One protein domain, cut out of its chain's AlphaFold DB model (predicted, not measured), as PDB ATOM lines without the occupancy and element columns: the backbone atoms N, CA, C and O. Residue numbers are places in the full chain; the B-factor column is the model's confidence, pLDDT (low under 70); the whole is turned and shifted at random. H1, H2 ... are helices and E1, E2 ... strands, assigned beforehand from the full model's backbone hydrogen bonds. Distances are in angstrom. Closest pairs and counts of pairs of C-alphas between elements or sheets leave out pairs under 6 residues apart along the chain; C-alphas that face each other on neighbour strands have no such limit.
ATOM      1  N   TYR A  26     146.249 115.142 132.812       84.81
ATOM      2  CA  TYR A  26     145.801 113.793 132.426       84.81
ATOM      3  C   TYR A  26     146.255 112.696 133.401       84.81
ATOM      4  O   TYR A  26     145.626 111.640 133.483       84.81
ATOM      5  N   SER A  27     147.330 112.934 134.154       89.19
ATOM      6  CA  SER A  27     147.887 111.989 135.126       89.19
ATOM      7  C   SER A  27     148.378 112.708 136.377       89.19
ATOM      8  O   SER A  27     149.238 113.583 136.276       89.19
ATOM      9  N   PHE A  28     147.897 112.298 137.543       91.25
ATOM     10  CA  PHE A  28     148.247 112.875 138.834       91.25
ATOM     11  C   PHE A  28     148.665 111.760 139.798       91.25
ATOM     12  O   PHE A  28     148.009 110.726 139.866       91.25
ATOM     13  N   THR A  29     149.763 111.939 140.531       91.38
ATOM     14  CA  THR A  29     150.156 111.007 141.600       91.38
ATOM     15  C   THR A  29     149.797 111.642 142.924       91.38
ATOM     16  O   THR A  29     150.296 112.721 143.234       91.38
ATOM     17  N   LEU A  30     148.925 110.984 143.688       91.06
ATOM     18  CA  LEU A  30     148.561 111.470 145.009       91.06
ATOM     19  C   LEU A  30     149.721 111.191 145.971       91.06
ATOM     20  O   LEU A  30     150.203 110.063 146.059       91.06
ATOM     21  N   ALA A  31     150.169 112.225 146.669       87.81
ATOM     22  CA  ALA A  31     151.236 112.167 147.660       87.81
ATOM     23  C   ALA A  31     150.814 112.960 148.902       87.81
ATOM     24  O   ALA A  31     149.869 113.745 148.841       87.81
ATOM     25  N   GLN A  32     151.511 112.750 150.020       83.62
ATOM     26  CA  GLN A  32     151.263 113.498 151.259       83.62
ATOM     27  C   GLN A  32     151.538 114.993 151.074       83.62
ATOM     28  O   GLN A  32     150.725 115.829 151.457       83.62
ATOM     29  N   ASP A  33     152.652 115.311 150.415       82.50
ATOM     30  CA  ASP A  33     153.020 116.678 150.082       82.50
ATOM     31  C   ASP A  33     152.339 117.080 148.772       82.50
ATOM     32  O   ASP A  33     152.857 116.863 147.672       82.50
ATOM     33  N   LEU A  34     151.134 117.633 148.893       82.50
ATOM     34  CA  LEU A  34     150.415 118.196 147.757       82.50
ATOM     35  C   LEU A  34     151.036 119.536 147.331       82.50
ATOM     36  O   LEU A  34     151.500 120.304 148.178       82.50
ATOM     37  N   PRO A  35     151.039 119.857 146.026       76.94
ATOM     38  CA  PRO A  35     151.464 121.172 145.569       76.94
ATOM     39  C   PRO A  35     150.557 122.265 146.153       76.94
ATOM     40  O   PRO A  35     149.351 122.081 146.290       76.94
ATOM     41  N   ASN A  36     151.128 123.443 146.427       76.31
ATOM     42  CA  ASN A  36     150.379 124.619 146.900       76.31
ATOM     43  C   ASN A  36     149.454 125.232 145.826       76.31
ATOM     44  O   ASN A  36     148.779 126.229 146.079       76.31
ATOM     45  N   GLU A  37     149.452 124.672 144.618       79.75
ATOM     46  CA  GLU A  37     148.631 125.108 143.496       79.75
ATOM     47  C   GLU A  37     147.329 124.302 143.449       79.75
ATOM     48  O   GLU A  37     147.321 123.081 143.603       79.75
ATOM     49  N   THR A  38     146.213 124.986 143.201       79.88
ATOM     50  CA  THR A  38     144.922 124.325 143.001       79.88
ATOM     51  C   THR A  38     144.949 123.513 141.706       79.88
ATOM     52  O   THR A  38     145.121 124.070 140.621       79.88
ATOM     53  N   LEU A  39     144.725 122.203 141.817       82.50
ATOM     54  CA  LEU A  39     144.620 121.285 140.684       82.50
ATOM     55  C   LEU A  39     143.168 120.852 140.470       82.50
ATOM     56  O   LEU A  39     142.470 120.483 141.416       82.50
ATOM     57  N   LEU A  40     142.720 120.865 139.213       87.00
ATOM     58  CA  LEU A  40     141.399 120.377 138.827       87.00
ATOM     59  C   LEU A  40     141.498 118.927 138.344       87.00
ATOM     60  O   LEU A  40     142.052 118.662 137.278       87.00
ATOM     61  N   LEU A  41     140.924 118.001 139.114       91.56
ATOM     62  CA  LEU A  41     140.801 116.593 138.735       91.56
ATOM     63  C   LEU A  41     139.437 116.340 138.086       91.56
ATOM     64  O   LEU A  41     138.402 116.792 138.579       91.56
ATOM     65  N   THR A  42     139.441 115.605 136.979       92.88
ATOM     66  CA  THR A  42     138.252 115.275 136.182       92.88
ATOM     67  C   THR A  42     138.157 113.772 135.928       92.88
ATOM     68  O   THR A  42     139.087 113.020 136.223       92.88
ATOM     69  N   ASP A  43     137.070 113.329 135.294       92.38
ATOM     70  CA  ASP A  43     136.882 111.934 134.877       92.38
ATOM     71  C   ASP A  43     137.913 111.454 133.837       92.38
ATOM     72  O   ASP A  43     138.090 110.253 133.634       92.38
ATOM     73  N   GLN A  44     138.643 112.376 133.204       91.81
ATOM     74  CA  GLN A  44     139.761 112.068 132.315       91.81
ATOM     75  C   GLN A  44     141.101 111.988 133.042       91.81
ATOM     76  O   GLN A  44     142.055 111.444 132.485       91.81
ATOM     77  N   THR A  45     141.177 112.506 134.267       94.69
ATOM     78  CA  THR A  45     142.401 112.492 135.067       94.69
ATOM     79  C   THR A  45     142.623 111.105 135.648       94.69
ATOM     80  O   THR A  45     141.746 110.564 136.319       94.69
ATOM     81  N   THR A  46     143.801 110.532 135.413       96.25
ATOM     82  CA  THR A  46     144.219 109.285 136.060       96.25
ATOM     83  C   THR A  46     144.972 109.601 137.343       96.25
ATOM     84  O   THR A  46     146.082 110.130 137.292       96.25
ATOM     85  N   VAL A  47     144.380 109.271 138.485       96.44
ATOM     86  CA  VAL A  47     144.983 109.417 139.808       96.44
ATOM     87  C   VAL A  47     145.679 108.115 140.195       96.44
ATOM     88  O   VAL A  47     145.051 107.061 140.298       96.44
ATOM     89  N   THR A  48     146.990 108.191 140.402       96.00
ATOM     90  CA  THR A  48     147.818 107.073 140.860       96.00
ATOM     91  C   THR A  48     147.915 107.096 142.381       96.00
ATOM     92  O   THR A  48     148.349 108.094 142.957       96.00
ATOM     93  N   LEU A  49     147.519 105.992 143.016       95.38
ATOM     94  CA  LEU A  49     147.546 105.796 144.465       95.38
ATOM     95  C   LEU A  49     148.634 104.769 144.801       95.38
ATOM     96  O   LEU A  49     148.465 103.580 144.539       95.38
ATOM     97  N   TYR A  50     149.768 105.223 145.335       93.12
ATOM     98  CA  TYR A  50     150.953 104.389 145.564       93.12
ATOM     99  C   TYR A  50     151.657 104.781 146.861       93.12
ATOM    100  O   TYR A  50     151.952 105.954 147.062       93.12
ATOM    101  N   ASN A  51     151.983 103.796 147.703       91.94
ATOM    102  CA  ASN A  51     152.720 103.994 148.957       91.94
ATOM    103  C   ASN A  51     152.114 105.064 149.889       91.94
ATOM    104  O   ASN A  51     152.836 105.780 150.584       91.94
ATOM    105  N   ILE A  52     150.786 105.154 149.912       92.06
ATOM    106  CA  ILE A  52     150.024 106.090 150.738       92.06
ATOM    107  C   ILE A  52     148.847 105.379 151.393       92.06
ATOM    108  O   ILE A  52     148.391 104.320 150.948       92.06
ATOM    109  N   GLU A  53     148.334 106.018 152.427       92.12
ATOM    110  CA  GLU A  53     147.031 105.744 152.997       92.12
ATOM    111  C   GLU A  53     146.118 106.942 152.775       92.12
ATOM    112  O   GLU A  53     146.577 108.075 152.901       92.12
ATOM    113  N   ILE A  54     144.845 106.712 152.455       93.38
ATOM    114  CA  ILE A  54     143.856 107.791 152.386       93.38
ATOM    115  C   ILE A  54     142.572 107.442 153.127       93.38
ATOM    116  O   ILE A  54     142.256 106.265 153.297       93.38
ATOM    117  N   SER A  55     141.809 108.454 153.530       92.88
ATOM    118  CA  SER A  55     140.491 108.226 154.124       92.88
ATOM    119  C   SER A  55     139.530 107.570 153.127       92.88
ATOM    120  O   SER A  55     139.605 107.816 151.915       92.88
ATOM    121  N   GLU A  56     138.593 106.752 153.610       92.69
ATOM    122  CA  GLU A  56     137.604 106.097 152.752       92.69
ATOM    123  C   GLU A  56     136.758 107.124 151.989       92.69
ATOM    124  O   GLU A  56     136.476 106.930 150.804       92.69
ATOM    125  N   LYS A  57     136.436 108.271 152.606       93.12
ATOM    126  CA  LYS A  57     135.711 109.363 151.933       93.12
ATOM    127  C   LYS A  57     136.489 109.924 150.749       93.12
ATOM    128  O   LYS A  57     135.912 110.089 149.672       93.12
ATOM    129  N   LEU A  58     137.783 110.208 150.922       94.62
ATOM    130  CA  LEU A  58     138.615 110.706 149.827       94.62
ATOM    131  C   LEU A  58     138.723 109.657 148.716       94.62
ATOM    132  O   LEU A  58     138.558 109.990 147.543       94.62
ATOM    133  N   PHE A  59     138.922 108.389 149.080       95.81
ATOM    134  CA  PHE A  59     138.946 107.296 148.114       95.81
ATOM    135  C   PHE A  59     137.659 107.231 147.283       95.81
ATOM    136  O   PHE A  59     137.746 107.169 146.060       95.81
ATOM    137  N   PHE A  60     136.475 107.305 147.903       94.94
ATOM    138  CA  PHE A  60     135.206 107.253 147.170       94.94
ATOM    139  C   PHE A  60     134.978 108.458 146.262       94.94
ATOM    140  O   PHE A  60     134.487 108.291 145.145       94.94
ATOM    141  N   VAL A  61     135.383 109.659 146.684       95.38
ATOM    142  CA  VAL A  61     135.335 110.842 145.813       95.38
ATOM    143  C   VAL A  61     136.204 110.627 144.576       95.38
ATOM    144  O   VAL A  61     135.742 110.848 143.458       95.38
ATOM    145  N   LEU A  62     137.438 110.152 144.753       96.44
ATOM    146  CA  LEU A  62     138.338 109.879 143.633       96.44
ATOM    147  C   LEU A  62     137.792 108.754 142.744       96.44
ATOM    148  O   LEU A  62     137.795 108.892 141.521       96.44
ATOM    149  N   LEU A  63     137.264 107.685 143.344       96.62
ATOM    150  CA  LEU A  63     136.678 106.544 142.646       96.62
ATOM    151  C   LEU A  63     135.506 106.956 141.747       96.62
ATOM    152  O   LEU A  63     135.386 106.449 140.634       96.62
ATOM    153  N   GLU A  64     134.653 107.870 142.217       95.75
ATOM    154  CA  GLU A  64     133.472 108.323 141.481       95.75
ATOM    155  C   GLU A  64     133.769 109.413 140.440       95.75
ATOM    156  O   GLU A  64     132.972 109.579 139.510       95.75
ATOM    157  N   LYS A  65     134.863 110.175 140.601       95.81
ATOM    158  CA  LYS A  65     135.141 111.403 139.828       95.81
ATOM    159  C   LYS A  65     136.375 111.349 138.932       95.81
ATOM    160  O   LYS A  65     136.522 112.239 138.103       95.81
ATOM    161  N   THR A  66     137.253 110.364 139.093       96.62
ATOM    162  CA  THR A  66     138.531 110.269 138.364       96.62
ATOM    163  C   THR A  66     138.787 108.838 137.900       96.62
ATOM    164  O   THR A  66     138.133 107.909 138.367       96.62
ATOM    165  N   LYS A  67     139.738 108.624 136.987       97.00
ATOM    166  CA  LYS A  67     140.262 107.279 136.699       97.00
ATOM    167  C   LYS A  67     141.267 106.907 137.783       97.00
ATOM    168  O   LYS A  67     142.119 107.723 138.118       97.00
ATOM    169  N   ILE A  68     141.215 105.684 138.300       96.81
ATOM    170  CA  ILE A  68     142.106 105.238 139.380       96.81
ATOM    171  C   ILE A  68     143.130 104.226 138.872       96.81
ATOM    172  O   ILE A  68     142.776 103.228 138.245       96.81
ATOM    173  N   ALA A  69     144.398 104.455 139.212       96.19
ATOM    174  CA  ALA A  69     145.476 103.485 139.082       96.19
ATOM    175  C   ALA A  69     146.010 103.125 140.478       96.19
ATOM    176  O   ALA A  69     146.565 103.970 141.178       96.19
ATOM    177  N   ILE A  70     145.839 101.865 140.891       94.81
ATOM    178  CA  ILE A  70     146.342 101.372 142.179       94.81
ATOM    179  C   ILE A  70     147.768 100.852 142.001       94.81
ATOM    180  O   ILE A  70     148.001  99.890 141.269       94.81
ATOM    181  N   GLY A  71     148.714 101.499 142.674       91.12
ATOM    182  CA  GLY A  71     150.086 101.035 142.814       91.12
ATOM    183  C   GLY A  71     150.268 100.122 144.030       91.12
ATOM    184  O   GLY A  71     149.329  99.816 144.766       91.12
ATOM    185  N   GLU A  72     151.502  99.676 144.268       89.94
ATOM    186  CA  GLU A  72     151.820  98.932 145.486       89.94
ATOM    187  C   GLU A  72     151.564  99.769 146.744       89.94
ATOM    188  O   GLU A  72     151.649 101.000 146.733       89.94
ATOM    189  N   LYS A  73     151.343  99.076 147.868       90.00
ATOM    190  CA  LYS A  73     151.329  99.706 149.194       90.00
ATOM    191  C   LYS A  73     150.295 100.838 149.304       90.00
ATOM    192  O   LYS A  73     150.571 101.891 149.862       90.00
ATOM    193  N   PHE A  74     149.102 100.612 148.769       93.38
ATOM    194  CA  PHE A  74     147.956 101.493 148.964       93.38
ATOM    195  C   PHE A  74     147.036 100.953 150.066       93.38
ATOM    196  O   PHE A  74     146.836  99.736 150.177       93.38
ATOM    197  N   SER A  75     146.487 101.843 150.891       93.75
ATOM    198  CA  SER A  75     145.479 101.497 151.891       93.75
ATOM    199  C   SER A  75     144.415 102.575 152.082       93.75
ATOM    200  O   SER A  75     144.638 103.747 151.788       93.75
ATOM    201  N   ILE A  76     143.263 102.146 152.594       93.38
ATOM    202  CA  ILE A  76     142.167 103.008 153.032       93.38
ATOM    203  C   ILE A  76     141.947 102.858 154.541       93.38
ATOM    204  O   ILE A  76     142.101 101.760 155.089       93.38
ATOM    205  N   THR A  77     141.611 103.964 155.194       91.38
ATOM    206  CA  THR A  77     141.412 104.090 156.647       91.38
ATOM    207  C   THR A  77     140.180 104.934 156.939       91.38
ATOM    208  O   THR A  77     139.695 105.580 156.020       91.38
ATOM    209  N   GLU A  78     139.724 104.945 158.193       90.94
ATOM    210  CA  GLU A  78     138.589 105.750 158.659       90.94
ATOM    211  C   GLU A  78     138.813 107.261 158.474       90.94
ATOM    212  O   GLU A  78     139.893 107.793 158.740       90.94
ATOM    213  N   HIS A  79     137.771 107.970 158.048       88.75
ATOM    214  CA  HIS A  79     137.773 109.415 157.907       88.75
ATOM    215  C   HIS A  79     137.465 110.102 159.237       88.75
ATOM    216  O   HIS A  79     136.359 109.990 159.768       88.75
ATOM    217  N   PHE A  80     138.387 110.953 159.684       85.75
ATOM    218  CA  PHE A  80     138.177 111.870 160.801       85.75
ATOM    219  C   PHE A  80     138.216 113.316 160.305       85.75
ATOM    220  O   PHE A  80     139.187 113.741 159.688       85.75
ATOM    221  N   ASP A  81     137.186 114.110 160.612       83.44
ATOM    222  CA  ASP A  81     137.116 115.519 160.174       83.44
ATOM    223  C   ASP A  81     138.239 116.400 160.760       83.44
ATOM    224  O   ASP A  81     138.476 117.507 160.279       83.44
ATOM    225  N   SER A  82     138.914 115.925 161.809       84.38
ATOM    226  CA  SER A  82     140.036 116.598 162.465       84.38
ATOM    227  C   SER A  82     141.414 116.190 161.942       84.38
ATOM    228  O   SER A  82     142.404 116.731 162.430       84.38
ATOM    229  N   GLU A  83     141.501 115.228 161.022       81.25
ATOM    230  CA  GLU A  83     142.768 114.657 160.558       81.25
ATOM    231  C   GLU A  83     142.957 114.840 159.052       81.25
ATOM    232  O   GLU A  83     142.002 114.986 158.282       81.25
ATOM    233  N   ASP A  84     144.218 114.822 158.624       84.19
ATOM    234  CA  ASP A  84     144.547 114.844 157.207       84.19
ATOM    235  C   ASP A  84     144.080 113.547 156.540       84.19
ATOM    236  O   ASP A  84     144.344 112.439 157.003       84.19
ATOM    237  N   CYS A  85     143.410 113.676 155.395       89.19
ATOM    238  CA  CYS A  85     142.873 112.535 154.652       89.19
ATOM    239  C   CYS A  85     143.945 111.717 153.911       89.19
ATOM    240  O   CYS A  85     143.578 110.801 153.179       89.19
ATOM    241  N   ILE A  86     145.229 112.076 154.022       90.88
ATOM    242  CA  ILE A  86     146.357 111.433 153.335       90.88
ATOM    243  C   ILE A  86     147.477 111.201 154.353       90.88
ATOM    244  O   ILE A  86     148.021 112.143 154.922       90.88
ATOM    245  N   GLY A  87     147.849 109.941 154.557       84.75
ATOM    246  CA  GLY A  87     148.865 109.510 155.513       84.75
ATOM    247  C   GLY A  87     149.899 108.555 154.911       84.75
ATOM    248  O   GLY A  87     149.814 108.144 153.750       84.75
ATOM    249  N   GLU A  88     150.897 108.181 155.717       79.00
ATOM    250  CA  GLU A  88     151.887 107.168 155.337       79.00
ATOM    251  C   GLU A  88     151.270 105.758 155.376       79.00
ATOM    252  O   GLU A  88     150.414 105.455 156.206       79.00
ATOM    253  N   HIS A  89     151.770 104.852 154.529       67.56
ATOM    254  CA  HIS A  89     151.263 103.485 154.329       67.56
ATOM    255  C   HIS A  89     151.437 102.504 155.526       67.56
ATOM    256  O   HIS A  89     151.967 101.401 155.388       67.56
ATOM    257  N   ARG A  90     151.037 102.837 156.753       62.50
ATOM    258  CA  ARG A  90     151.191 101.916 157.905       62.50
ATOM    259  C   ARG A  90     150.025 101.907 158.887       62.50
ATOM    260  O   ARG A  90     150.072 101.135 159.848       62.50
ATOM    261  N   MET A  91     148.995 102.709 158.654       55.56
ATOM    262  CA  MET A  91     148.017 103.063 159.683       55.56
ATOM    263  C   MET A  91     146.700 102.259 159.590       55.56
ATOM    264  O   MET A  91     146.103 101.963 160.624       55.56
ATOM    265  N   ALA A  92     146.343 101.714 158.422       58.50
ATOM    266  CA  ALA A  92     145.050 101.075 158.145       58.50
ATOM    267  C   ALA A  92     144.744  99.846 159.008       58.50
ATOM    268  O   ALA A  92     143.591  99.465 159.168       58.50
ATOM    269  N   LYS A  93     145.763  99.208 159.598       58.81
ATOM    270  CA  LYS A  93     145.557  98.073 160.514       58.81
ATOM    271  C   LYS A  93     144.962  98.481 161.866       58.81
ATOM    272  O   LYS A  93     144.565  97.595 162.618       58.81
TER     273      LYS A  93
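What this domain is: This is residues 26 to 93 of the 343 residues of an uncharacterized protein of Amphiamblys sp. WSBS2006 (UniProt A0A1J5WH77). Two small sheets of three strands each, E1 E2 E4 and E5 E3 E6, meet as a corner, and the single helix H1 bridges from one sheet to the other. A wide loop, residues 31 to 45, joins E1 to E2. The 68 printed residues hold, in order, E1, E2, E3, H1, E4, E5 and E6; the class is mixed, helices and strands, with under half of the residues in named elements. The first sheet, in the order E1 E2 E4, is parallel and the second, E5 E3 E6, is mixed. The whole is compact, with a radius of gyration of the C-alphas of 11.5 A and spans of 32 by 25 by 21 A.

Where its parts are: E1, residues 27 to 30, begins with C-alpha 27 at (147.887, 111.989, 135.126) and is 9.9 A long. E2 is residues 46 to 49, 9.7 A, and E3 residues 52 to 55, 10.3 A. H1, residues 56 to 65, is 14.2 A long. E4 is residues 67 to 70, 10.1 A, and E5 residues 74 to 77, 10.4 A. E6, residues 86 to 88, is 7.3 A long and ends with C-alpha 88 at (151.887, 107.168, 155.337).

How they stand to each other: E1 and E2 are parallel at 25 degrees, with N 28 and O 46 2.8 A apart, within hydrogen-bond range. E2 and E4 are parallel at 27 degrees, with N 47 and O 67 at 2.8 A. E5 and E3 are parallel at 29 degrees, with N 54 and O 75 at 3.0 A. E3 and E6 are antiparallel at 141 degrees, with N 87 and O 53 at 2.8 A. H1 only grazes the sheet E5 E3 E6, with residues 56 to 59, and the sheet E1 E2 E4, with residues 59 to 63. Every O i to N i+4 pair of H1 is within hydrogen-bond range.

The domain as a whole: The farthest C-alphas, those of Tyr 26 and Lys 93, are 32.2 A apart. The printed part has no cut. The link E1 to E2 is long. Residues 89 to 93 have pLDDT under 70.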